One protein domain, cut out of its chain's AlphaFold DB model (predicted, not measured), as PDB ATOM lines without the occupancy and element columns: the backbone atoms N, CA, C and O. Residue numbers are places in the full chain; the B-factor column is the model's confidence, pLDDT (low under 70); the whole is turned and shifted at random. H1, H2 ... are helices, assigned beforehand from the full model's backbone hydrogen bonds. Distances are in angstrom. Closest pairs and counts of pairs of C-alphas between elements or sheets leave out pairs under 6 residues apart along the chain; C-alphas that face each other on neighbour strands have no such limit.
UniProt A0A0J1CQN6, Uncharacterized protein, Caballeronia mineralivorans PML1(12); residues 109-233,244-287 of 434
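This is residues 109 to 233 and 244 to 287 of the 434 residues of an uncharacterized protein of Caballeronia mineralivorans PML1(12) (UniProt A0A0J1CQN6). One long helix, H3, is the spine of an elongated helical body, with H1 side by side with it and H4 and H6 crossing it as a second antiparallel pair. H5 crosses H1 near the end of H1 and meets H3 with residues 219 to 223 alone, short H2 sits at the end of H1, and residues 274 to 287, of which 274 to 285 belong to H7, stick out. The printed part has 169 residues with seven named helices, H1 to H7 in order, and no named strand: all helix. It is loose, with a radius of gyration of the C-alphas of 19.3 A and spans of 61 by 39 by 28 A.

H1, residues 109 to 132, begins with C-alpha 109 at (-41.350, -9.424, 55.628) and is 34.7 A long. H2 is residues 134 to 141. H3, residues 150 to 184, is 50.9 A long. H4 is residues 196 to 214, H5 219 to 233 and H6 251 to 266, with a kink of 49 degrees near residue 259. H7, residues 268 to 285, ends with C-alpha 285 at (-19.844, -4.194, 20.645).

H3 is the hub, touching five helices. H1 touches it at a shallow tilt of 25 degrees, opposite ways, closest at C-alphas 124 and 161, 5.0 A. H3 and H4 form a helical hairpin at 43 degrees, closest at C-alphas 170 and 207, 4.6 A. H6 touches H4, C-alphas 210 and 261 being closest at 3.8 A. Every O i to N i+4 pair is within hydrogen-bond range in H2, H4 and H7, against 17 of 20 in H1, 30 of 31 in H3, 9 of 11 in H5 and 10 of 12 in H6.

The farthest C-alphas, of His 145 and Gly 287, are 64.4 A apart. Residues 234 to 243 are not printed, leaving 16.9 A between C-alphas 233 and 244. The link from H3 to H4 is long. Forty residues have pLDDT under 70, among them 134 to 153.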
ATOM      1  N   TRP A 109     -40.818 -10.556  56.387       82.81
ATOM      2  CA  TRP A 109     -41.350  -9.424  55.628       82.81
ATOM      3  C   TRP A 109     -41.913  -9.828  54.256       82.81
ATOM      4  O   TRP A 109     -42.806  -9.152  53.753       82.81
ATOM      5  N   VAL A 110     -41.419 -10.907  53.630       84.31
ATOM      6  CA  VAL A 110     -41.884 -11.339  52.299       84.31
ATOM      7  C   VAL A 110     -43.362 -11.757  52.348       84.31
ATOM      8  O   VAL A 110     -44.163 -11.109  51.668       84.31
ATOM      9  N   PRO A 111     -43.773 -12.755  53.160       83.56
ATOM     10  CA  PRO A 111     -45.182 -13.122  53.288       83.56
ATOM     11  C   PRO A 111     -46.027 -12.029  53.954       83.56
ATOM     12  O   PRO A 111     -47.176 -11.847  53.559       83.56
ATOM     13  N   GLU A 112     -45.475 -11.260  54.900       87.50
ATOM     14  CA  GLU A 112     -46.191 -10.137  55.522       87.50
ATOM     15  C   GLU A 112     -46.509  -9.022  54.517       87.50
ATOM     16  O   GLU A 112     -47.559  -8.398  54.614       87.50
ATOM     17  N   SER A 113     -45.643  -8.781  53.524       88.81
ATOM     18  CA  SER A 113     -45.833  -7.714  52.530       88.81
ATOM     19  C   SER A 113     -46.937  -8.005  51.504       88.81
ATOM     20  O   SER A 113     -47.588  -7.077  51.022       88.81
ATOM     21  N   ALA A 114     -47.181  -9.277  51.181       88.50
ATOM     22  CA  ALA A 114     -48.144  -9.697  50.160       88.50
ATOM     23  C   ALA A 114     -49.582  -9.157  50.364       88.50
ATOM     24  O   ALA A 114     -50.129  -8.592  49.410       88.50
ATOM     25  N   PRO A 115     -50.208  -9.253  51.557       92.94
ATOM     26  CA  PRO A 115     -51.548  -8.708  51.777       92.94
ATOM     27  C   PRO A 115     -51.602  -7.182  51.649       92.94
ATOM     28  O   PRO A 115     -52.607  -6.664  51.173       92.94
ATOM     29  N   TYR A 116     -50.538  -6.454  52.005       93.56
ATOM     30  CA  TYR A 116     -50.502  -4.998  51.832       93.56
ATOM     31  C   TYR A 116     -50.493  -4.604  50.356       93.56
ATOM     32  O   TYR A 116     -51.200  -3.678  49.966       93.56
ATOM     33  N   TRP A 117     -49.746  -5.327  49.516       93.69
ATOM     34  CA  TRP A 117     -49.746  -5.087  48.072       93.69
ATOM     35  C   TRP A 117     -51.073  -5.471  47.415       93.69
ATOM     36  O   TRP A 117     -51.529  -4.770  46.519       93.69
ATOM     37  N   LEU A 118     -51.736  -6.523  47.895       93.44
ATOM     38  CA  LEU A 118     -53.086  -6.879  47.453       93.44
ATOM     39  C   LEU A 118     -54.125  -5.838  47.904       93.44
ATOM     40  O   LEU A 118     -54.986  -5.433  47.131       93.44
ATOM     41  N   ALA A 119     -54.026  -5.332  49.132       93.56
ATOM     42  CA  ALA A 119     -54.860  -4.220  49.578       93.56
ATOM     43  C   ALA A 119     -54.597  -2.957  48.742       93.56
ATOM     44  O   ALA A 119     -55.531  -2.228  48.419       93.56
ATOM     45  N   ALA A 120     -53.346  -2.726  48.334       93.25
ATOM     46  CA  ALA A 120     -52.972  -1.621  47.462       93.25
ATOM     47  C   ALA A 120     -53.578  -1.743  46.051       93.25
ATOM     48  O   ALA A 120     -54.091  -0.752  45.526       93.25
ATOM     49  N   THR A 121     -53.600  -2.939  45.449       92.12
ATOM     50  CA  THR A 121     -54.276  -3.133  44.151       92.12
ATOM     51  C   THR A 121     -55.774  -2.854  44.264       92.12
ATOM     52  O   THR A 121     -56.328  -2.142  43.426       92.12
ATOM     53  N   LEU A 122     -56.428  -3.328  45.329       91.88
ATOM     54  CA  LEU A 122     -57.847  -3.059  45.581       91.88
ATOM     55  C   LEU A 122     -58.117  -1.569  45.830       91.88
ATOM     56  O   LEU A 122     -59.052  -1.009  45.259       91.88
ATOM     57  N   ALA A 123     -57.276  -0.903  46.621       90.81
ATOM     58  CA  ALA A 123     -57.377   0.532  46.869       90.81
ATOM     59  C   ALA A 123     -57.180   1.349  45.583       90.81
ATOM     60  O   ALA A 123     -57.868   2.347  45.379       90.81
ATOM     61  N   SER A 124     -56.307   0.903  44.674       91.50
ATOM     62  CA  SER A 124     -56.161   1.514  43.352       91.50
ATOM     63  C   SER A 124     -57.446   1.430  42.525       91.50
ATOM     64  O   SER A 124     -57.781   2.387  41.828       91.50
ATOM     65  N   VAL A 125     -58.136   0.289  42.565       88.44
ATOM     66  CA  VAL A 125     -59.400   0.083  41.843       88.44
ATOM     67  C   VAL A 125     -60.506   0.935  42.458       88.44
ATOM     68  O   VAL A 125     -61.267   1.565  41.730       88.44
ATOM     69  N   LEU A 126     -60.552   1.023  43.789       86.75
ATOM     70  CA  LEU A 126     -61.485   1.893  44.501       86.75
ATOM     71  C   LEU A 126     -61.267   3.370  44.141       86.75
ATOM     72  O   LEU A 126     -62.223   4.088  43.860       86.75
ATOM     73  N   LEU A 127     -60.011   3.822  44.103       86.00
ATOM     74  CA  LEU A 127     -59.660   5.199  43.751       86.00
ATOM     75  C   LEU A 127     -60.031   5.520  42.294       86.00
ATOM     76  O   LEU A 127     -60.506   6.618  42.010       86.00
ATOM     77  N   LEU A 128     -59.887   4.546  41.391       85.06
ATOM     78  CA  LEU A 128     -60.367   4.650  40.015       85.06
ATOM     79  C   LEU A 128     -61.900   4.728  39.942       85.06
ATOM     80  O   LEU A 128     -62.425   5.553  39.200       85.06
ATOM     81  N   ALA A 129     -62.613   3.912  40.723       80.88
ATOM     82  CA  ALA A 129     -64.075   3.927  40.765       80.88
ATOM     83  C   ALA A 129     -64.618   5.280  41.257       80.88
ATOM     84  O   ALA A 129     -65.530   5.837  40.650       80.88
ATOM     85  N   ILE A 130     -63.995   5.855  42.293       78.56
ATOM     86  CA  ILE A 130     -64.324   7.197  42.795       78.56
ATOM     87  C   ILE A 130     -64.064   8.258  41.717       78.56
ATOM     88  O   ILE A 130     -64.889   9.154  41.533       78.56
ATOM     89  N   ALA A 131     -62.951   8.149  40.984       77.75
ATOM     90  CA  ALA A 131     -62.581   9.098  39.934       77.75
ATOM     91  C   ALA A 131     -63.562   9.125  38.750       77.75
ATOM     92  O   ALA A 131     -63.697  10.163  38.102       77.75
ATOM     93  N   GLU A 132     -64.248   8.011  38.482       76.88
ATOM     94  CA  GLU A 132     -65.244   7.904  37.410       76.88
ATOM     95  C   GLU A 132     -66.625   8.447  37.819       76.88
ATOM     96  O   GLU A 132     -67.472   8.705  36.966       76.88
ATOM     97  N   SER A 133     -66.845   8.658  39.120       72.38
ATOM     98  CA  SER A 133     -68.102   9.144  39.693       72.38
ATOM     99  C   SER A 133     -67.990  10.623  40.128       72.38
ATOM    100  O   SER A 133     -67.512  10.919  41.227       72.38
ATOM    101  N   PRO A 134     -68.402  11.591  39.285       67.19
ATOM    102  CA  PRO A 134     -68.188  13.018  39.554       67.19
ATOM    103  C   PRO A 134     -68.960  13.530  40.780       67.19
ATOM    104  O   PRO A 134     -68.477  14.423  41.475       67.19
ATOM    105  N   GLU A 135     -70.122  12.944  41.083       67.44
ATOM    106  CA  GLU A 135     -70.941  13.293  42.255       67.44
ATOM    107  C   GLU A 135     -70.238  12.922  43.569       67.44
ATOM    108  O   GLU A 135     -70.140  13.730  44.492       67.44
ATOM    109  N   THR A 136     -69.659  11.726  43.631       66.94
ATOM    110  CA  THR A 136     -68.918  11.214  44.791       66.94
ATOM    111  C   THR A 136     -67.630  11.994  45.024       66.94
ATOM    112  O   THR A 136     -67.274  12.289  46.164       66.94
ATOM    113  N   LEU A 137     -66.945  12.386  43.948       65.44
ATOM    114  CA  LEU A 137     -65.731  13.197  44.013       65.44
ATOM    115  C   LEU A 137     -66.024  14.600  44.579       65.44
ATOM    116  O   LEU A 137     -65.275  15.087  45.427       65.44
ATOM    117  N   ALA A 138     -67.145  15.213  44.182       63.50
ATOM    118  CA  ALA A 138     -67.595  16.500  44.717       63.50
ATOM    119  C   ALA A 138     -67.921  16.434  46.222       63.50
ATOM    120  O   ALA A 138     -67.586  17.362  46.964       63.50
ATOM    121  N   ILE A 139     -68.509  15.324  46.687       65.88
ATOM    122  CA  ILE A 139     -68.806  15.081  48.109       65.88
ATOM    123  C   ILE A 139     -67.514  14.889  48.919       65.88
ATOM    124  O   ILE A 139     -67.357  15.500  49.974       65.88
ATOM    125  N   ILE A 140     -66.574  14.076  48.425       64.12
ATOM    126  CA  ILE A 140     -65.328  13.744  49.138       64.12
ATOM    127  C   ILE A 140     -64.392  14.953  49.248       64.12
ATOM    128  O   ILE A 140     -63.772  15.156  50.290       64.12
ATOM    129  N   LEU A 141     -64.279  15.762  48.190       67.25
ATOM    130  CA  LEU A 141     -63.402  16.939  48.184       67.25
ATOM    131  C   LEU A 141     -64.079  18.210  48.727       67.25
ATOM    132  O   LEU A 141     -63.422  19.242  48.828       67.25
ATOM    133  N   GLY A 142     -65.368  18.156  49.086       62.06
ATOM    134  CA  GLY A 142     -66.097  19.281  49.681       62.06
ATOM    135  C   GLY A 142     -66.371  20.454  48.729       62.06
ATOM    136  O   GLY A 142     -66.749  21.533  49.184       62.06
ATOM    137  N   PHE A 143     -66.200  20.267  47.417       60.81
ATOM    138  CA  PHE A 143     -66.435  21.293  46.398       60.81
ATOM    139  C   PHE A 143     -67.720  20.983  45.624       60.81
ATOM    140  O   PHE A 143     -67.693  20.336  44.582       60.81
ATOM    141  N   SER A 144     -68.860  21.475  46.109       55.41
ATOM    142  CA  SER A 144     -70.171  21.257  45.479       55.41
ATOM    143  C   SER A 144     -70.458  22.146  44.254       55.41
ATOM    144  O   SER A 144     -71.532  22.023  43.675       55.41
ATOM    145  N   HIS A 145     -69.547  23.051  43.848       52.31
ATOM    146  CA  HIS A 145     -69.927  24.166  42.960       52.31
ATOM    147  C   HIS A 145     -68.939  24.595  41.848       52.31
ATOM    148  O   HIS A 145     -69.133  25.658  41.256       52.31
ATOM    149  N   ILE A 146     -67.896  23.819  41.512       50.97
ATOM    150  CA  ILE A 146     -66.944  24.194  40.436       50.97
ATOM    151  C   ILE A 146     -67.124  23.275  39.220       50.97
ATOM    152  O   ILE A 146     -66.400  22.304  39.014       50.97
ATOM    153  N   THR A 147     -68.126  23.599  38.407       55.78
ATOM    154  CA  THR A 147     -68.640  22.785  37.293       55.78
ATOM    155  C   THR A 147     -68.074  23.126  35.907       55.78
ATOM    156  O   THR A 147     -68.686  22.756  34.914       55.78
ATOM    157  N   SER A 148     -66.908  23.780  35.771       54.31
ATOM    158  CA  SER A 148     -66.345  24.054  34.426       54.31
ATOM    159  C   SER A 148     -64.972  23.444  34.118       54.31
ATOM    160  O   SER A 148     -64.614  23.380  32.950       54.31
ATOM    161  N   ASP A 149     -64.214  22.968  35.115       54.53
ATOM    162  CA  ASP A 149     -62.821  22.497  34.926       54.53
ATOM    163  C   ASP A 149     -62.555  21.100  35.547       54.53
ATOM    164  O   ASP A 149     -61.413  20.646  35.655       54.53
ATOM    165  N   GLY A 150     -63.622  20.386  35.934       56.84
ATOM    166  CA  GLY A 150     -63.569  19.091  36.635       56.84
ATOM    167  C   GLY A 150     -62.820  17.978  35.890       56.84
ATOM    168  O   GLY A 150     -62.268  17.080  36.520       56.84
ATOM    169  N   SER A 151     -62.701  18.077  34.561       59.66
ATOM    170  CA  SER A 151     -61.981  17.103  33.728       59.66
ATOM    171  C   SER A 151     -60.473  17.028  34.009       59.66
ATOM    172  O   SER A 151     -59.858  16.011  33.697       59.66
ATOM    173  N   LYS A 152     -59.844  18.084  34.546       64.69
ATOM    174  CA  LYS A 152     -58.391  18.082  34.814       64.69
ATOM    175  C   LYS A 152     -58.051  17.284  36.073       64.69
ATOM    176  O   LYS A 152     -57.074  16.537  36.091       64.69
ATOM    177  N   TYR A 153     -58.881  17.409  37.108       67.44
ATOM    178  CA  TYR A 153     -58.686  16.732  38.390       67.44
ATOM    179  C   TYR A 153     -58.999  15.232  38.303       67.44
ATOM    180  O   TYR A 153     -58.273  14.432  38.889       67.44
ATOM    181  N   THR A 154     -59.996  14.831  37.508       73.69
ATOM    182  CA  THR A 154     -60.321  13.411  37.283       73.69
ATOM    183  C   THR A 154     -59.179  12.666  36.594       73.69
ATOM    184  O   THR A 154     -58.771  11.605  37.060       73.69
ATOM    185  N   VAL A 155     -58.579  13.249  35.548       79.00
ATOM    186  CA  VAL A 155     -57.430  12.647  34.846       79.00
ATOM    187  C   VAL A 155     -56.204  12.537  35.759       79.00
ATOM    188  O   VAL A 155     -55.502  11.526  35.718       79.00
ATOM    189  N   GLY A 156     -55.956  13.540  36.609       81.88
ATOM    190  CA  GLY A 156     -54.868  13.501  37.590       81.88
ATOM    191  C   GLY A 156     -55.037  12.377  38.616       81.88
ATOM    192  O   GLY A 156     -54.104  11.613  38.858       81.88
ATOM    193  N   ILE A 157     -56.242  12.218  39.166       83.06
ATOM    194  CA  ILE A 157     -56.567  11.152  40.127       83.06
ATOM    195  C   ILE A 157     -56.483   9.769  39.456       83.06
ATOM    196  O   ILE A 157     -55.897   8.850  40.027       83.06
ATOM    197  N   GLN A 158     -56.970   9.629  38.216       86.06
ATOM    198  CA  GLN A 158     -56.834   8.398  37.423       86.06
ATOM    199  C   GLN A 158     -55.366   8.031  37.160       86.06
ATOM    200  O   GLN A 158     -55.018   6.851  37.187       86.06
ATOM    201  N   LEU A 159     -54.491   9.014  36.921       88.81
ATOM    202  CA  LEU A 159     -53.053   8.782  36.760       88.81
ATOM    203  C   LEU A 159     -52.423   8.279  38.067       88.81
ATOM    204  O   LEU A 159     -51.642   7.331  38.043       88.81
ATOM    205  N   VAL A 160     -52.776   8.880  39.207       89.62
ATOM    206  CA  VAL A 160     -52.286   8.445  40.526       89.62
ATOM    207  C   VAL A 160     -52.767   7.029  40.849       89.62
ATOM    208  O   VAL A 160     -51.955   6.202  41.267       89.62
ATOM    209  N   ALA A 161     -54.044   6.722  40.584       91.38
ATOM    210  CA  ALA A 161     -54.574   5.361  40.668       91.38
ATOM    211  C   ALA A 161     -53.733   4.412  39.812       91.38
ATOM    212  O   ALA A 161     -53.231   3.407  40.295       91.38
ATOM    213  N   TYR A 162     -53.509   4.770  38.549       92.88
ATOM    214  CA  TYR A 162     -52.769   3.935  37.616       92.88
ATOM    215  C   TYR A 162     -51.319   3.679  38.057       92.88
ATOM    216  O   TYR A 162     -50.847   2.546  37.983       92.88
ATOM    217  N   LEU A 163     -50.611   4.681  38.584       93.56
ATOM    218  CA  LEU A 163     -49.268   4.481  39.138       93.56
ATOM    219  C   LEU A 163     -49.286   3.520  40.331       93.56
ATOM    220  O   LEU A 163     -48.428   2.640  40.428       93.56
ATOM    221  N   PHE A 164     -50.277   3.649  41.213       93.69
ATOM    222  CA  PHE A 164     -50.428   2.756  42.358       93.69
ATOM    223  C   PHE A 164     -50.762   1.320  41.926       93.69
ATOM    224  O   PHE A 164     -50.185   0.370  42.464       93.69
ATOM    225  N   TRP A 165     -51.601   1.152  40.899       94.50
ATOM    226  CA  TRP A 165     -51.857  -0.132  40.239       94.50
ATOM    227  C   TRP A 165     -50.566  -0.761  39.712       94.50
ATOM    228  O   TRP A 165     -50.257  -1.902  40.045       94.50
ATOM    229  N   LEU A 166     -49.774  -0.021  38.929       94.94
ATOM    230  CA  LEU A 166     -48.533  -0.544  38.345       94.94
ATOM    231  C   LEU A 166     -47.544  -1.021  39.415       94.94
ATOM    232  O   LEU A 166     -46.995  -2.116  39.297       94.94
ATOM    233  N   VAL A 167     -47.335  -0.211  40.459       95.06
ATOM    234  CA  VAL A 167     -46.407  -0.539  41.553       95.06
ATOM    235  C   VAL A 167     -46.882  -1.775  42.311       95.06
ATOM    236  O   VAL A 167     -46.095  -2.693  42.534       95.06
ATOM    237  N   SER A 168     -48.162  -1.822  42.682       95.31
ATOM    238  CA  SER A 168     -48.715  -2.917  43.483       95.31
ATOM    239  C   SER A 168     -48.783  -4.237  42.713       95.31
ATOM    240  O   SER A 168     -48.350  -5.270  43.224       95.31
ATOM    241  N   VAL A 169     -49.231  -4.212  41.457       94.75
ATOM    242  CA  VAL A 169     -49.285  -5.401  40.596       94.75
ATOM    243  C   VAL A 169     -47.876  -5.896  40.239       94.75
ATOM    244  O   VAL A 169     -47.628  -7.105  40.242       94.75
ATOM    245  N   GLY A 170     -46.927  -4.983  40.006       94.06
ATOM    246  CA  GLY A 170     -45.517  -5.328  39.805       94.06
ATOM    247  C   GLY A 170     -44.868  -5.950  41.046       94.06
ATOM    248  O   GLY A 170     -44.144  -6.941  40.932       94.06
ATOM    249  N   ALA A 171     -45.180  -5.427  42.238       93.69
ATOM    250  CA  ALA A 171     -44.704  -5.982  43.505       93.69
ATOM    251  C   ALA A 171     -45.248  -7.395  43.742       93.69
ATOM    252  O   ALA A 171     -44.480  -8.292  44.085       93.69
ATOM    253  N   LEU A 172     -46.541  -7.624  43.487       93.69
ATOM    254  CA  LEU A 172     -47.149  -8.957  43.569       93.69
ATOM    255  C   LEU A 172     -46.491  -9.951  42.605       93.69
ATOM    256  O   LEU A 172     -46.214 -11.085  42.998       93.69
ATOM    257  N   GLY A 173     -46.190  -9.525  41.374       92.81
ATOM    258  CA  GLY A 173     -45.455 -10.345  40.409       92.81
ATOM    259  C   GLY A 173     -44.089 -10.770  40.947       92.81
ATOM    260  O   GLY A 173     -43.762 -11.956  40.955       92.81
ATOM    261  N   ALA A 174     -43.316  -9.821  41.475       91.12
ATOM    262  CA  ALA A 174     -41.990 -10.094  42.022       91.12
ATOM    263  C   ALA A 174     -42.019 -10.956  43.299       91.12
ATOM    264  O   ALA A 174     -41.164 -11.826  43.465       91.12
ATOM    265  N   ILE A 175     -43.018 -10.789  44.171       90.19
ATOM    266  CA  ILE A 175     -43.216 -11.665  45.340       90.19
ATOM    267  C   ILE A 175     -43.550 -13.091  44.891       90.19
ATOM    268  O   ILE A 175     -42.994 -14.047  45.428       90.19
ATOM    269  N   CYS A 176     -44.407 -13.244  43.879       88.75
ATOM    270  CA  CYS A 176     -44.747 -14.548  43.314       88.75
ATOM    271  C   CYS A 176     -43.524 -15.229  42.669       88.75
ATOM    272  O   CYS A 176     -43.318 -16.427  42.853       88.75
ATOM    273  N   SER A 177     -42.658 -14.453  42.004       86.75
ATOM    274  CA  SER A 177     -41.363 -14.927  41.491       86.75
ATOM    275  C   SER A 177     -40.473 -15.478  42.608       86.75
ATOM    276  O   SER A 177     -39.965 -16.594  42.519       86.75
ATOM    277  N   ILE A 178     -40.332 -14.728  43.708       86.31
ATOM    278  CA  ILE A 178     -39.562 -15.167  44.880       86.31
ATOM    279  C   ILE A 178     -40.173 -16.446  45.459       86.31
ATOM    280  O   ILE A 178     -39.444 -17.412  45.665       86.31
ATOM    281  N   ALA A 179     -41.492 -16.482  45.671       82.81
ATOM    282  CA  ALA A 179     -42.199 -17.642  46.210       82.81
ATOM    283  C   ALA A 179     -41.989 -18.904  45.357       82.81
ATOM    284  O   ALA A 179     -41.700 -19.971  45.899       82.81
ATOM    285  N   MET A 180     -42.071 -18.782  44.029       80.69
ATOM    286  CA  MET A 180     -41.829 -19.899  43.115       80.69
ATOM    287  C   MET A 180     -40.378 -20.370  43.130       80.69
ATOM    288  O   MET A 180     -40.141 -21.580  43.150       80.69
ATOM    289  N   ASN A 181     -39.407 -19.458  43.187       76.88
ATOM    290  CA  ASN A 181     -38.004 -19.842  43.331       76.88
ATOM    291  C   ASN A 181     -37.744 -20.561  44.668       76.88
ATOM    292  O   ASN A 181     -36.930 -21.481  44.706       76.88
ATOM    293  N   VAL A 182     -38.470 -20.213  45.741       75.62
ATOM    294  CA  VAL A 182     -38.388 -20.948  47.018       75.62
ATOM    295  C   VAL A 182     -38.979 -22.358  46.896       75.62
ATOM    296  O   VAL A 182     -38.387 -23.326  47.370       75.62
ATOM    297  N   LEU A 183     -40.152 -22.488  46.270       73.19
ATOM    298  CA  LEU A 183     -40.876 -23.760  46.172       73.19
ATOM    299  C   LEU A 183     -40.212 -24.750  45.213       73.19
ATOM    300  O   LEU A 183     -40.215 -25.951  45.479       73.19
ATOM    301  N   SER A 184     -39.651 -24.255  44.111       67.88
ATOM    302  CA  SER A 184     -39.120 -25.094  43.034       67.88
ATOM    303  C   SER A 184     -37.660 -25.515  43.207       67.88
ATOM    304  O   SER A 184     -37.182 -26.274  42.372       67.88
ATOM    305  N   VAL A 185     -36.966 -25.064  44.268       57.84
ATOM    306  CA  VAL A 185     -35.534 -25.351  44.523       57.84
ATOM    307  C   VAL A 185     -34.714 -25.227  43.230       57.84
ATOM    308  O   VAL A 185     -33.937 -26.104  42.867       57.84
ATOM    309  N   GLN A 186     -34.948 -24.156  42.470       56.12
ATOM    310  CA  GLN A 186     -34.136 -23.884  41.292       56.12
ATOM    311  C   GLN A 186     -32.752 -23.437  41.766       56.12
ATOM    312  O   GLN A 186     -32.645 -22.505  42.564       56.12
ATOM    313  N   GLU A 187     -31.703 -24.098  41.275       53.56
ATOM    314  CA  GLU A 187     -30.302 -23.694  41.445       53.56
ATOM    315  C   GLU A 187     -30.010 -22.437  40.602       53.56
ATOM    316  O   GLU A 187     -29.195 -22.434  39.686       53.56
ATOM    317  N   ASP A 188     -30.721 -21.344  40.879       55.72
ATOM    318  CA  ASP A 188     -30.345 -20.030  40.376       55.72
ATOM    319  C   ASP A 188     -29.139 -19.560  41.201       55.72
ATOM    320  O   ASP A 188     -29.292 -19.194  42.367       55.72
ATOM    321  N   GLU A 189     -27.944 -19.494  40.602       54.28
ATOM    322  CA  GLU A 189     -26.707 -19.015  41.260       54.28
ATOM    323  C   GLU A 189     -26.856 -17.620  41.906       54.28
ATOM    324  O   GLU A 189     -26.103 -17.237  42.798       54.28
ATOM    325  N   THR A 190     -27.845 -16.838  41.462       60.41
ATOM    326  CA  THR A 190     -28.131 -15.485  41.961       60.41
ATOM    327  C   THR A 190     -29.205 -15.437  43.053       60.41
ATOM    328  O   THR A 190     -29.510 -14.351  43.559       60.41
ATOM    329  N   PHE A 191     -29.806 -16.575  43.415       63.66
ATOM    330  CA  PHE A 191     -30.907 -16.654  44.368       63.66
ATOM    331  C   PHE A 191     -30.455 -17.217  45.716       63.66
ATOM    332  O   PHE A 191     -30.519 -18.413  45.979       63.66
ATOM    333  N   ASP A 192     -30.044 -16.317  46.605       69.00
ATOM    334  CA  ASP A 192     -29.779 -16.641  48.004       69.00
ATOM    335  C   ASP A 192     -30.964 -16.207  48.883       69.00
ATOM    336  O   ASP A 192     -31.188 -15.016  49.128       69.00
ATOM    337  N   LEU A 193     -31.716 -17.201  49.362       71.38
ATOM    338  CA  LEU A 193     -32.873 -17.054  50.252       71.38
ATOM    339  C   LEU A 193     -32.512 -16.440  51.606       71.38
ATOM    340  O   LEU A 193     -33.320 -15.719  52.193       71.38
ATOM    341  N   THR A 194     -31.299 -16.701  52.097       69.94
ATOM    342  CA  THR A 194     -30.859 -16.214  53.410       69.94
ATOM    343  C   THR A 194     -30.485 -14.735  53.380       69.94
ATOM    344  O   THR A 194     -30.463 -14.060  54.414       69.94
ATOM    345  N   ASN A 195     -30.259 -14.175  52.190       80.00
ATOM    346  CA  ASN A 195     -29.885 -12.783  52.031       80.00
ATOM    347  C   ASN A 195     -31.089 -11.901  51.680       80.00
ATOM    348  O   ASN A 195     -31.422 -11.665  50.516       80.00
ATOM    349  N   SER A 196     -31.686 -11.289  52.707       80.62
ATOM    350  CA  SER A 196     -32.828 -10.380  52.534       80.62
ATOM    351  C   SER A 196     -32.546  -9.199  51.598       80.62
ATOM    352  O   SER A 196     -33.477  -8.664  51.001       80.62
ATOM    353  N   ARG A 197     -31.282  -8.774  51.447       83.81
ATOM    354  CA  ARG A 197     -30.932  -7.666  50.543       83.81
ATOM    355  C   ARG A 197     -31.070  -8.076  49.086       83.81
ATOM    356  O   ARG A 197     -31.559  -7.282  48.294       83.81
ATOM    357  N   LEU A 198     -30.664  -9.297  48.741       80.62
ATOM    358  CA  LEU A 198     -30.784  -9.809  47.375       80.62
ATOM    359  C   LEU A 198     -32.257 -10.000  46.995       80.62
ATOM    360  O   LEU A 198     -32.670  -9.584  45.913       80.62
ATOM    361  N   LEU A 199     -33.071 -10.501  47.930       83.62
ATOM    362  CA  LEU A 199     -34.526 -10.584  47.761       83.62
ATOM    363  C   LEU A 199     -35.176  -9.197  47.599       83.62
ATOM    364  O   LEU A 199     -36.011  -9.009  46.715       83.62
ATOM    365  N   ALA A 200     -34.757  -8.205  48.391       86.56
ATOM    366  CA  ALA A 200     -35.253  -6.831  48.276       86.56
ATOM    367  C   ALA A 200     -34.853  -6.172  46.946       86.56
ATOM    368  O   ALA A 200     -35.673  -5.505  46.320       86.56
ATOM    369  N   VAL A 201     -33.619  -6.383  46.476       86.69
ATOM    370  CA  VAL A 201     -33.179  -5.899  45.157       86.69
ATOM    371  C   VAL A 201     -34.036  -6.513  44.055       86.69
ATOM    372  O   VAL A 201     -34.497  -5.786  43.177       86.69
ATOM    373  N   ARG A 202     -34.319  -7.819  44.119       84.75
ATOM    374  CA  ARG A 202     -35.188  -8.490  43.145       84.75
ATOM    375  C   ARG A 202     -36.605  -7.907  43.138       84.75
ATOM    376  O   ARG A 202     -37.136  -7.638  42.061       84.75
ATOM    377  N   LEU A 203     -37.178  -7.646  44.315       89.56
ATOM    378  CA  LEU A 203     -38.470  -6.966  44.449       89.56
ATOM    379  C   LEU A 203     -38.451  -5.582  43.779       89.56
ATOM    380  O   LEU A 203     -39.306  -5.293  42.946       89.56
ATOM    381  N   ILE A 204     -37.461  -4.746  44.108       90.50
ATOM    382  CA  ILE A 204     -37.338  -3.378  43.577       90.50
ATOM    383  C   ILE A 204     -37.186  -3.396  42.056       90.50
ATOM    384  O   ILE A 204     -37.859  -2.637  41.360       90.50
ATOM    385  N   VAL A 205     -36.325  -4.271  41.535       88.44
ATOM    386  CA  VAL A 205     -36.097  -4.414  40.094       88.44
ATOM    387  C   VAL A 205     -37.388  -4.839  39.388       88.44
ATOM    388  O   VAL A 205     -37.745  -4.234  38.380       88.44
ATOM    389  N   GLY A 206     -38.138  -5.798  39.939       89.00
ATOM    390  CA  GLY A 206     -39.418  -6.230  39.367       89.00
ATOM    391  C   GLY A 206     -40.475  -5.133  39.329       89.00
ATOM    392  O   GLY A 206     -41.110  -4.927  38.294       89.00
ATOM    393  N   VAL A 207     -40.607  -4.378  40.420       93.31
ATOM    394  CA  VAL A 207     -41.506  -3.216  40.489       93.31
ATOM    395  C   VAL A 207     -41.104  -2.154  39.464       93.31
ATOM    396  O   VAL A 207     -41.963  -1.639  38.748       93.31
ATOM    397  N   LEU A 208     -39.809  -1.841  39.356       91.69
ATOM    398  CA  LEU A 208     -39.307  -0.819  38.441       91.69
ATOM    399  C   LEU A 208     -39.527  -1.206  36.974       91.69
ATOM    400  O   LEU A 208     -39.961  -0.365  36.191       91.69
ATOM    401  N   PHE A 209     -39.283  -2.467  36.605       88.31
ATOM    402  CA  PHE A 209     -39.552  -2.960  35.251       88.31
ATOM    403  C   PHE A 209     -41.043  -2.954  34.927       88.31
ATOM    404  O   PHE A 209     -41.432  -2.469  33.862       88.31
ATOM    405  N   GLY A 210     -41.876  -3.444  35.852       88.62
ATOM    406  CA  GLY A 210     -43.328  -3.420  35.704       88.62
ATOM    407  C   GLY A 210     -43.856  -2.001  35.504       88.62
ATOM    408  O   GLY A 210     -44.639  -1.771  34.583       88.62
ATOM    409  N   LEU A 211     -43.372  -1.039  36.293       92.31
ATOM    410  CA  LEU A 211     -43.734   0.370  36.166       92.31
ATOM    411  C   LEU A 211     -43.234   0.960  34.847       92.31
ATOM    412  O   LEU A 211     -44.034   1.466  34.065       92.31
ATOM    413  N   MET A 212     -41.930   0.897  34.583       91.25
ATOM    414  CA  MET A 212     -41.321   1.668  33.499       91.25
ATOM    415  C   MET A 212     -41.773   1.195  32.111       91.25
ATOM    416  O   MET A 212     -41.995   2.021  31.227       91.25
ATOM    417  N   LEU A 213     -41.951  -0.117  31.923       87.06
ATOM    418  CA  LEU A 213     -42.367  -0.679  30.634       87.06
ATOM    419  C   LEU A 213     -43.882  -0.653  30.423       87.06
ATOM    420  O   LEU A 213     -44.328  -0.578  29.279       87.06
ATOM    421  N   SER A 214     -44.682  -0.699  31.493       88.81
ATOM    422  CA  SER A 214     -46.146  -0.722  31.356       88.81
ATOM    423  C   SER A 214     -46.762   0.674  31.280       88.81
ATOM    424  O   SER A 214     -47.792   0.832  30.623       88.81
ATOM    425  N   LEU A 215     -46.129   1.681  31.897       90.81
ATOM    426  CA  LEU A 215     -46.610   3.068  31.950       90.81
ATOM    427  C   LEU A 215     -47.036   3.659  30.590       90.81
ATOM    428  O   LEU A 215     -48.112   4.257  30.545       90.81
ATOM    429  N   PRO A 216     -46.287   3.496  29.480       89.75
ATOM    430  CA  PRO A 216     -46.685   4.080  28.195       89.75
ATOM    431  C   PRO A 216     -47.895   3.408  27.524       89.75
ATOM    432  O   PRO A 216     -48.495   4.017  26.643       89.75
ATOM    433  N   PHE A 217     -48.261   2.175  27.895       84.06
ATOM    434  CA  PHE A 217     -49.231   1.376  27.127       84.06
ATOM    435  C   PHE A 217     -50.496   0.988  27.900       84.06
ATOM    436  O   PHE A 217     -51.531   0.733  27.285       84.06
ATOM    437  N   GLY A 218     -50.442   0.913  29.232       84.88
ATOM    438  CA  GLY A 218     -51.541   0.353  30.027       84.88
ATOM    439  C   GLY A 218     -52.604   1.355  30.484       84.88
ATOM    440  O   GLY A 218     -53.631   0.935  31.012       84.88
ATOM    441  N   PHE A 219     -52.397   2.659  30.295       88.56
ATOM    442  CA  PHE A 219     -53.273   3.678  30.879       88.56
ATOM    443  C   PHE A 219     -54.688   3.681  30.282       88.56
ATOM    444  O   PHE A 219     -55.673   3.686  31.022       88.56
ATOM    445  N   ASP A 220     -54.811   3.594  28.956       84.56
ATOM    446  CA  ASP A 220     -56.120   3.537  28.289       84.56
ATOM    447  C   ASP A 220     -56.877   2.248  28.630       84.56
ATOM    448  O   ASP A 220     -58.091   2.262  28.852       84.56
ATOM    449  N   ALA A 221     -56.144   1.134  28.744       85.94
ATOM    450  CA  ALA A 221     -56.679  -0.153  29.173       85.94
ATOM    451  C   ALA A 221     -57.250  -0.071  30.599       85.94
ATOM    452  O   ALA A 221     -58.350  -0.563  30.861       85.94
ATOM    453  N   PHE A 222     -56.522   0.595  31.498       88.12
ATOM    454  CA  PHE A 222     -56.908   0.796  32.891       88.12
ATOM    455  C   PHE A 222     -58.147   1.691  33.028       88.12
ATOM    456  O   PHE A 222     -59.090   1.326  33.725       88.12
ATOM    457  N   ARG A 223     -58.226   2.807  32.292       85.06
ATOM    458  CA  ARG A 223     -59.437   3.653  32.284       85.06
ATOM    459  C   ARG A 223     -60.652   2.939  31.692       85.06
ATOM    460  O   ARG A 223     -61.767   3.100  32.181       85.06
ATOM    461  N   SER A 224     -60.457   2.172  30.616       82.31
ATOM    462  CA  SER A 224     -61.521   1.351  30.019       82.31
ATOM    463  C   SER A 224     -62.062   0.337  31.026       82.31
ATOM    464  O   SER A 224     -63.271   0.153  31.121       82.31
ATOM    465  N   PHE A 225     -61.170  -0.283  31.800       84.69
ATOM    466  CA  PHE A 225     -61.534  -1.212  32.863       84.69
ATOM    467  C   PHE A 225     -62.336  -0.523  33.978       84.69
ATOM    468  O   PHE A 225     -63.384  -1.033  34.364       84.69
ATOM    469  N   GLY A 226     -61.915   0.660  34.436       80.31
ATOM    470  CA  GLY A 226     -62.648   1.430  35.451       80.31
ATOM    471  C   GLY A 226     -64.074   1.785  35.032       80.31
ATOM    472  O   GLY A 226     -65.015   1.554  35.788       80.31
ATOM    473  N   ARG A 227     -64.249   2.257  33.791       78.50
ATOM    474  CA  ARG A 227     -65.576   2.556  33.223       78.50
ATOM    475  C   ARG A 227     -66.485   1.335  33.164       78.50
ATOM    476  O   ARG A 227     -67.666   1.443  33.475       78.50
ATOM    477  N   GLN A 228     -65.936   0.182  32.788       77.00
ATOM    478  CA  GLN A 228     -66.677  -1.080  32.777       77.00
ATOM    479  C   GLN A 228     -67.086  -1.498  34.193       77.00
ATOM    480  O   GLN A 228     -68.213  -1.938  34.380       77.00
ATOM    481  N   LEU A 229     -66.201  -1.326  35.180       77.19
ATOM    482  CA  LEU A 229     -66.450  -1.696  36.573       77.19
ATOM    483  C   LEU A 229     -67.555  -0.846  37.221       77.19
ATOM    484  O   LEU A 229     -68.406  -1.381  37.921       77.19
ATOM    485  N   VAL A 230     -67.551   0.469  36.978       71.44
ATOM    486  CA  VAL A 230     -68.542   1.414  37.533       71.44
ATOM    487  C   VAL A 230     -69.864   1.373  36.758       71.44
ATOM    488  O   VAL A 230     -70.932   1.540  37.341       71.44
ATOM    489  N   GLY A 231     -69.825   1.086  35.454       62.66
ATOM    490  CA  GLY A 231     -71.015   0.966  34.606       62.66
ATOM    491  C   GLY A 231     -71.907  -0.250  34.891       62.66
ATOM    492  O   GLY A 231     -72.962  -0.367  34.269       62.66
ATOM    493  N   LEU A 232     -71.518  -1.138  35.816       57.12
ATOM    494  CA  LEU A 232     -72.318  -2.294  36.238       57.12
ATOM    495  C   LEU A 232     -73.606  -1.918  37.001       57.12
ATOM    496  O   LEU A 232     -74.463  -2.787  37.135       57.12
ATOM    497  N   ASP A 233     -73.770  -0.663  37.450       48.53
ATOM    498  CA  ASP A 233     -74.849  -0.274  38.382       48.53
ATOM    499  C   ASP A 233     -75.980   0.601  37.793       48.53
ATOM    500  O   ASP A 233     -77.004   0.814  38.439       48.53
ATOM    501  N   THR A 244     -67.548  -1.816  24.748       52.31
ATOM    502  CA  THR A 244     -66.431  -2.249  23.910       52.31
ATOM    503  C   THR A 244     -65.117  -2.163  24.704       52.31
ATOM    504  O   THR A 244     -64.774  -1.093  25.217       52.31
ATOM    505  N   PRO A 245     -64.364  -3.275  24.843       57.97
ATOM    506  CA  PRO A 245     -62.946  -3.207  25.190       57.97
ATOM    507  C   PRO A 245     -62.284  -2.240  24.210       57.97
ATOM    508  O   PRO A 245     -62.709  -2.227  23.058       57.97
ATOM    509  N   MET A 246     -61.325  -1.428  24.678       60.53
ATOM    510  CA  MET A 246     -60.575  -0.412  23.909       60.53
ATOM    511  C   MET A 246     -60.918  -0.348  22.403       60.53
ATOM    512  O   MET A 246     -60.644  -1.324  21.705       60.53
ATOM    513  N   PRO A 247     -61.420   0.777  21.861       53.03
ATOM    514  CA  PRO A 247     -61.916   0.836  20.485       53.03
ATOM    515  C   PRO A 247     -60.894   0.261  19.484       53.03
ATOM    516  O   PRO A 247     -59.791   0.784  19.335       53.03
ATOM    517  N   GLY A 248     -61.251  -0.861  18.843       58.75
ATOM    518  CA  GLY A 248     -60.412  -1.576  17.867       58.75
ATOM    519  C   GLY A 248     -59.464  -2.655  18.421       58.75
ATOM    520  O   GLY A 248     -58.718  -3.245  17.641       58.75
ATOM    521  N   LYS A 249     -59.469  -2.950  19.728       64.50
ATOM    522  CA  LYS A 249     -58.624  -3.973  20.375       64.50
ATOM    523  C   LYS A 249     -59.487  -4.989  21.136       64.50
ATOM    524  O   LYS A 249     -60.436  -4.625  21.818       64.50
ATOM    525  N   GLY A 250     -59.159  -6.279  21.028       74.69
ATOM    526  CA  GLY A 250     -59.913  -7.348  21.696       74.69
ATOM    527  C   GLY A 250     -59.809  -7.312  23.235       74.69
ATOM    528  O   GLY A 250     -58.829  -6.785  23.767       74.69
ATOM    529  N   PRO A 251     -60.766  -7.927  23.963       76.88
ATOM    530  CA  PRO A 251     -60.811  -7.932  25.436       76.88
ATOM    531  C   PRO A 251     -59.560  -8.546  26.081       76.88
ATOM    532  O   PRO A 251     -59.106  -8.109  27.136       76.88
ATOM    533  N   TRP A 252     -58.952  -9.521  25.407       78.38
ATOM    534  CA  TRP A 252     -57.714 -10.166  25.838       78.38
ATOM    535  C   TRP A 252     -56.528  -9.197  25.888       78.38
ATOM    536  O   TRP A 252     -55.688  -9.296  26.778       78.38
ATOM    537  N   LEU A 253     -56.467  -8.232  24.965       83.88
ATOM    538  CA  LEU A 253     -55.358  -7.287  24.883       83.88
ATOM    539  C   LEU A 253     -55.430  -6.273  26.033       83.88
ATOM    540  O   LEU A 253     -54.405  -5.894  26.590       83.88
ATOM    541  N   GLN A 254     -56.644  -5.884  26.435       85.00
ATOM    542  CA  GLN A 254     -56.870  -5.078  27.636       85.00
ATOM    543  C   GLN A 254     -56.381  -5.822  28.888       85.00
ATOM    544  O   GLN A 254     -55.573  -5.274  29.635       85.00
ATOM    545  N   ALA A 255     -56.794  -7.079  29.082       86.75
ATOM    546  CA  ALA A 255     -56.320  -7.908  30.195       86.75
ATOM    547  C   ALA A 255     -54.792  -8.083  30.193       86.75
ATOM    548  O   ALA A 255     -54.158  -7.972  31.244       86.75
ATOM    549  N   LEU A 256     -54.189  -8.283  29.016       89.44
ATOM    550  CA  LEU A 256     -52.740  -8.393  28.866       89.44
ATOM    551  C   LEU A 256     -52.025  -7.115  29.314       89.44
ATOM    552  O   LEU A 256     -51.051  -7.202  30.053       89.44
ATOM    553  N   PHE A 257     -52.510  -5.933  28.924       88.56
ATOM    554  CA  PHE A 257     -51.923  -4.665  29.366       88.56
ATOM    555  C   PHE A 257     -52.118  -4.399  30.864       88.56
ATOM    556  O   PHE A 257     -51.236  -3.816  31.491       88.56
ATOM    557  N   LEU A 258     -53.233  -4.846  31.453       90.81
ATOM    558  CA  LEU A 258     -53.468  -4.742  32.899       90.81
ATOM    559  C   LEU A 258     -52.535  -5.655  33.707       90.81
ATOM    560  O   LEU A 258     -52.073  -5.253  34.776       90.81
ATOM    561  N   LEU A 259     -52.257  -6.858  33.195       92.56
ATOM    562  CA  LEU A 259     -51.379  -7.856  33.818       92.56
ATOM    563  C   LEU A 259     -49.907  -7.714  33.419       92.56
ATOM    564  O   LEU A 259     -49.052  -8.348  34.030       92.56
ATOM    565  N   LEU A 260     -49.579  -6.875  32.439       91.25
ATOM    566  CA  LEU A 260     -48.207  -6.622  32.001       91.25
ATOM    567  C   LEU A 260     -47.231  -6.323  33.159       91.25
ATOM    568  O   LEU A 260     -46.194  -6.986  33.217       91.25
ATOM    569  N   PRO A 261     -47.535  -5.431  34.130       92.94
ATOM    570  CA  PRO A 261     -46.646  -5.207  35.270       92.94
ATOM    571  C   PRO A 261     -46.450  -6.461  36.133       92.94
ATOM    572  O   PRO A 261     -45.347  -6.682  36.628       92.94
ATOM    573  N   PHE A 262     -47.472  -7.315  36.264       94.19
ATOM    574  CA  PHE A 262     -47.367  -8.584  36.990       94.19
ATOM    575  C   PHE A 262     -46.433  -9.546  36.266       94.19
ATOM    576  O   PHE A 262     -45.533 -10.105  36.882       94.19
ATOM    577  N   LEU A 263     -46.625  -9.719  34.954       91.94
ATOM    578  CA  LEU A 263     -45.814 -10.618  34.134       91.94
ATOM    579  C   LEU A 263     -44.340 -10.196  34.141       91.94
ATOM    580  O   LEU A 263     -43.452 -11.035  34.287       91.94
ATOM    581  N   LEU A 264     -44.081  -8.891  34.046       89.31
ATOM    582  CA  LEU A 264     -42.732  -8.335  34.117       89.31
ATOM    583  C   LEU A 264     -42.110  -8.496  35.511       89.31
ATOM    584  O   LEU A 264     -40.941  -8.866  35.613       89.31
ATOM    585  N   GLY A 265     -42.887  -8.286  36.579       89.19
ATOM    586  CA  GLY A 265     -42.444  -8.542  37.952       89.19
ATOM    587  C   GLY A 265     -42.178 -10.028  38.224       89.19
ATOM    588  O   GLY A 265     -41.189 -10.383  38.861       89.19
ATOM    589  N   TYR A 266     -43.015 -10.921  37.695       89.56
ATOM    590  CA  TYR A 266     -42.855 -12.370  37.831       89.56
ATOM    591  C   TYR A 266     -41.595 -12.881  37.122       89.56
ATOM    592  O   TYR A 266     -40.893 -13.762  37.619       89.56
ATOM    593  N   SER A 267     -41.256 -12.266  35.991       86.81
ATOM    594  CA  SER A 267     -40.119 -12.631  35.147       86.81
ATOM    595  C   SER A 267     -38.782 -12.007  35.593       86.81
ATOM    596  O   SER A 267     -37.828 -11.994  34.822       86.81
ATOM    597  N   THR A 268     -38.658 -11.483  36.822       79.44
ATOM    598  CA  THR A 268     -37.443 -10.759  37.272       79.44
ATOM    599  C   THR A 268     -36.129 -11.503  37.043       79.44
ATOM    600  O   THR A 268     -35.184 -10.884  36.557       79.44
ATOM    601  N   SER A 269     -36.051 -12.806  37.332       72.50
ATOM    602  CA  SER A 269     -34.844 -13.608  37.069       72.50
ATOM    603  C   SER A 269     -34.481 -13.631  35.582       72.50
ATOM    604  O   SER A 269     -33.333 -13.378  35.217       72.50
ATOM    605  N   LEU A 270     -35.467 -13.857  34.710       70.81
ATOM    606  CA  LEU A 270     -35.268 -13.871  33.262       70.81
ATOM    607  C   LEU A 270     -34.931 -12.471  32.743       70.81
ATOM    608  O   LEU A 270     -34.052 -12.334  31.902       70.81
ATOM    609  N   VAL A 271     -35.560 -11.424  33.270       70.25
ATOM    610  CA  VAL A 271     -35.259 -10.035  32.906       70.25
ATOM    611  C   VAL A 271     -33.834  -9.657  33.307       70.25
ATOM    612  O   VAL A 271     -33.124  -9.060  32.501       70.25
ATOM    613  N   ILE A 272     -33.371 -10.036  34.502       72.81
ATOM    614  CA  ILE A 272     -31.976  -9.829  34.926       72.81
ATOM    615  C   ILE A 272     -31.024 -10.614  34.015       72.81
ATOM    616  O   ILE A 272     -29.990 -10.086  33.603       72.81
ATOM    617  N   LEU A 273     -31.375 -11.844  33.641       70.06
ATOM    618  CA  LEU A 273     -30.580 -12.655  32.719       70.06
ATOM    619  C   LEU A 273     -30.512 -12.019  31.322       70.06
ATOM    620  O   LEU A 273     -29.435 -11.887  30.748       70.06
ATOM    621  N   VAL A 274     -31.634 -11.545  30.786       76.25
ATOM    622  CA  VAL A 274     -31.670 -10.844  29.497       76.25
ATOM    623  C   VAL A 274     -30.886  -9.538  29.576       76.25
ATOM    624  O   VAL A 274     -30.093  -9.256  28.682       76.25
ATOM    625  N   LEU A 275     -31.038  -8.763  30.651       76.56
ATOM    626  CA  LEU A 275     -30.321  -7.505  30.842       76.56
ATOM    627  C   LEU A 275     -28.811  -7.734  30.944       76.56
ATOM    628  O   LEU A 275     -28.050  -7.027  30.297       76.56
ATOM    629  N   THR A 276     -28.362  -8.727  31.709       80.06
ATOM    630  CA  THR A 276     -26.931  -9.062  31.819       80.06
ATOM    631  C   THR A 276     -26.362  -9.536  30.485       80.06
ATOM    632  O   THR A 276     -25.268  -9.117  30.109       80.06
ATOM    633  N   ARG A 277     -27.118 -10.325  29.711       80.69
ATOM    634  CA  ARG A 277     -26.732 -10.738  28.351       80.69
ATOM    635  C   ARG A 277     -26.707  -9.571  27.368       80.69
ATOM    636  O   ARG A 277     -25.794  -9.492  26.552       80.69
ATOM    637  N   LEU A 278     -27.655  -8.646  27.470       84.31
ATOM    638  CA  LEU A 278     -27.713  -7.448  26.639       84.31
ATOM    639  C   LEU A 278     -26.579  -6.484  26.991       84.31
ATOM    640  O   LEU A 278     -25.910  -5.990  26.091       84.31
ATOM    641  N   ILE A 279     -26.301  -6.267  28.279       83.75
ATOM    642  CA  ILE A 279     -25.160  -5.474  28.746       83.75
ATOM    643  C   ILE A 279     -23.857  -6.099  28.254       83.75
ATOM    644  O   ILE A 279     -23.027  -5.373  27.721       83.75
ATOM    645  N   ALA A 280     -23.690  -7.419  28.367       78.75
ATOM    646  CA  ALA A 280     -22.517  -8.120  27.848       78.75
ATOM    647  C   ALA A 280     -22.393  -7.984  26.319       78.75
ATOM    648  O   ALA A 280     -21.297  -7.768  25.809       78.75
ATOM    649  N   GLY A 281     -23.511  -8.046  25.588       82.94
ATOM    650  CA  GLY A 281     -23.553  -7.812  24.143       82.94
ATOM    651  C   GLY A 281     -23.166  -6.381  23.766       82.94
ATOM    652  O   GLY A 281     -22.310  -6.183  22.909       82.94
ATOM    653  N   LEU A 282     -23.720  -5.378  24.451       85.19
ATOM    654  CA  LEU A 282     -23.342  -3.973  24.271       85.19
ATOM    655  C   LEU A 282     -21.864  -3.761  24.606       85.19
ATOM    656  O   LEU A 282     -21.137  -3.128  23.853       85.19
ATOM    657  N   GLN A 283     -21.390  -4.331  25.707       83.62
ATOM    658  CA  GLN A 283     -19.994  -4.279  26.125       83.62
ATOM    659  C   GLN A 283     -19.047  -4.930  25.107       83.62
ATOM    660  O   GLN A 283     -17.979  -4.378  24.844       83.62
ATOM    661  N   ALA A 284     -19.451  -6.037  24.481       81.44
ATOM    662  CA  ALA A 284     -18.710  -6.671  23.394       81.44
ATOM    663  C   ALA A 284     -18.661  -5.789  22.134       81.44
ATOM    664  O   ALA A 284     -17.602  -5.662  21.522       81.44
ATOM    665  N   VAL A 285     -19.769  -5.129  21.782       82.81
ATOM    666  CA  VAL A 285     -19.844  -4.194  20.645       82.81
ATOM    667  C   VAL A 285     -19.023  -2.921  20.897       82.81
ATOM    668  O   VAL A 285     -18.364  -2.426  19.989       82.81
ATOM    669  N   PHE A 286     -19.012  -2.413  22.132       81.88
ATOM    670  CA  PHE A 286     -18.282  -1.201  22.530       81.88
ATOM    671  C   PHE A 286     -16.872  -1.476  23.089       81.88
ATOM    672  O   PHE A 286     -16.246  -0.581  23.655       81.88
ATOM    673  N   GLY A 287     -16.355  -2.700  22.936       69.06
ATOM    674  CA  GLY A 287     -14.963  -3.046  23.250       69.06
ATOM    675  C   GLY A 287     -14.601  -3.088  24.740       69.06
ATOM    676  O   GLY A 287     -13.421  -3.148  25.079       69.06
TER     677      GLY A 287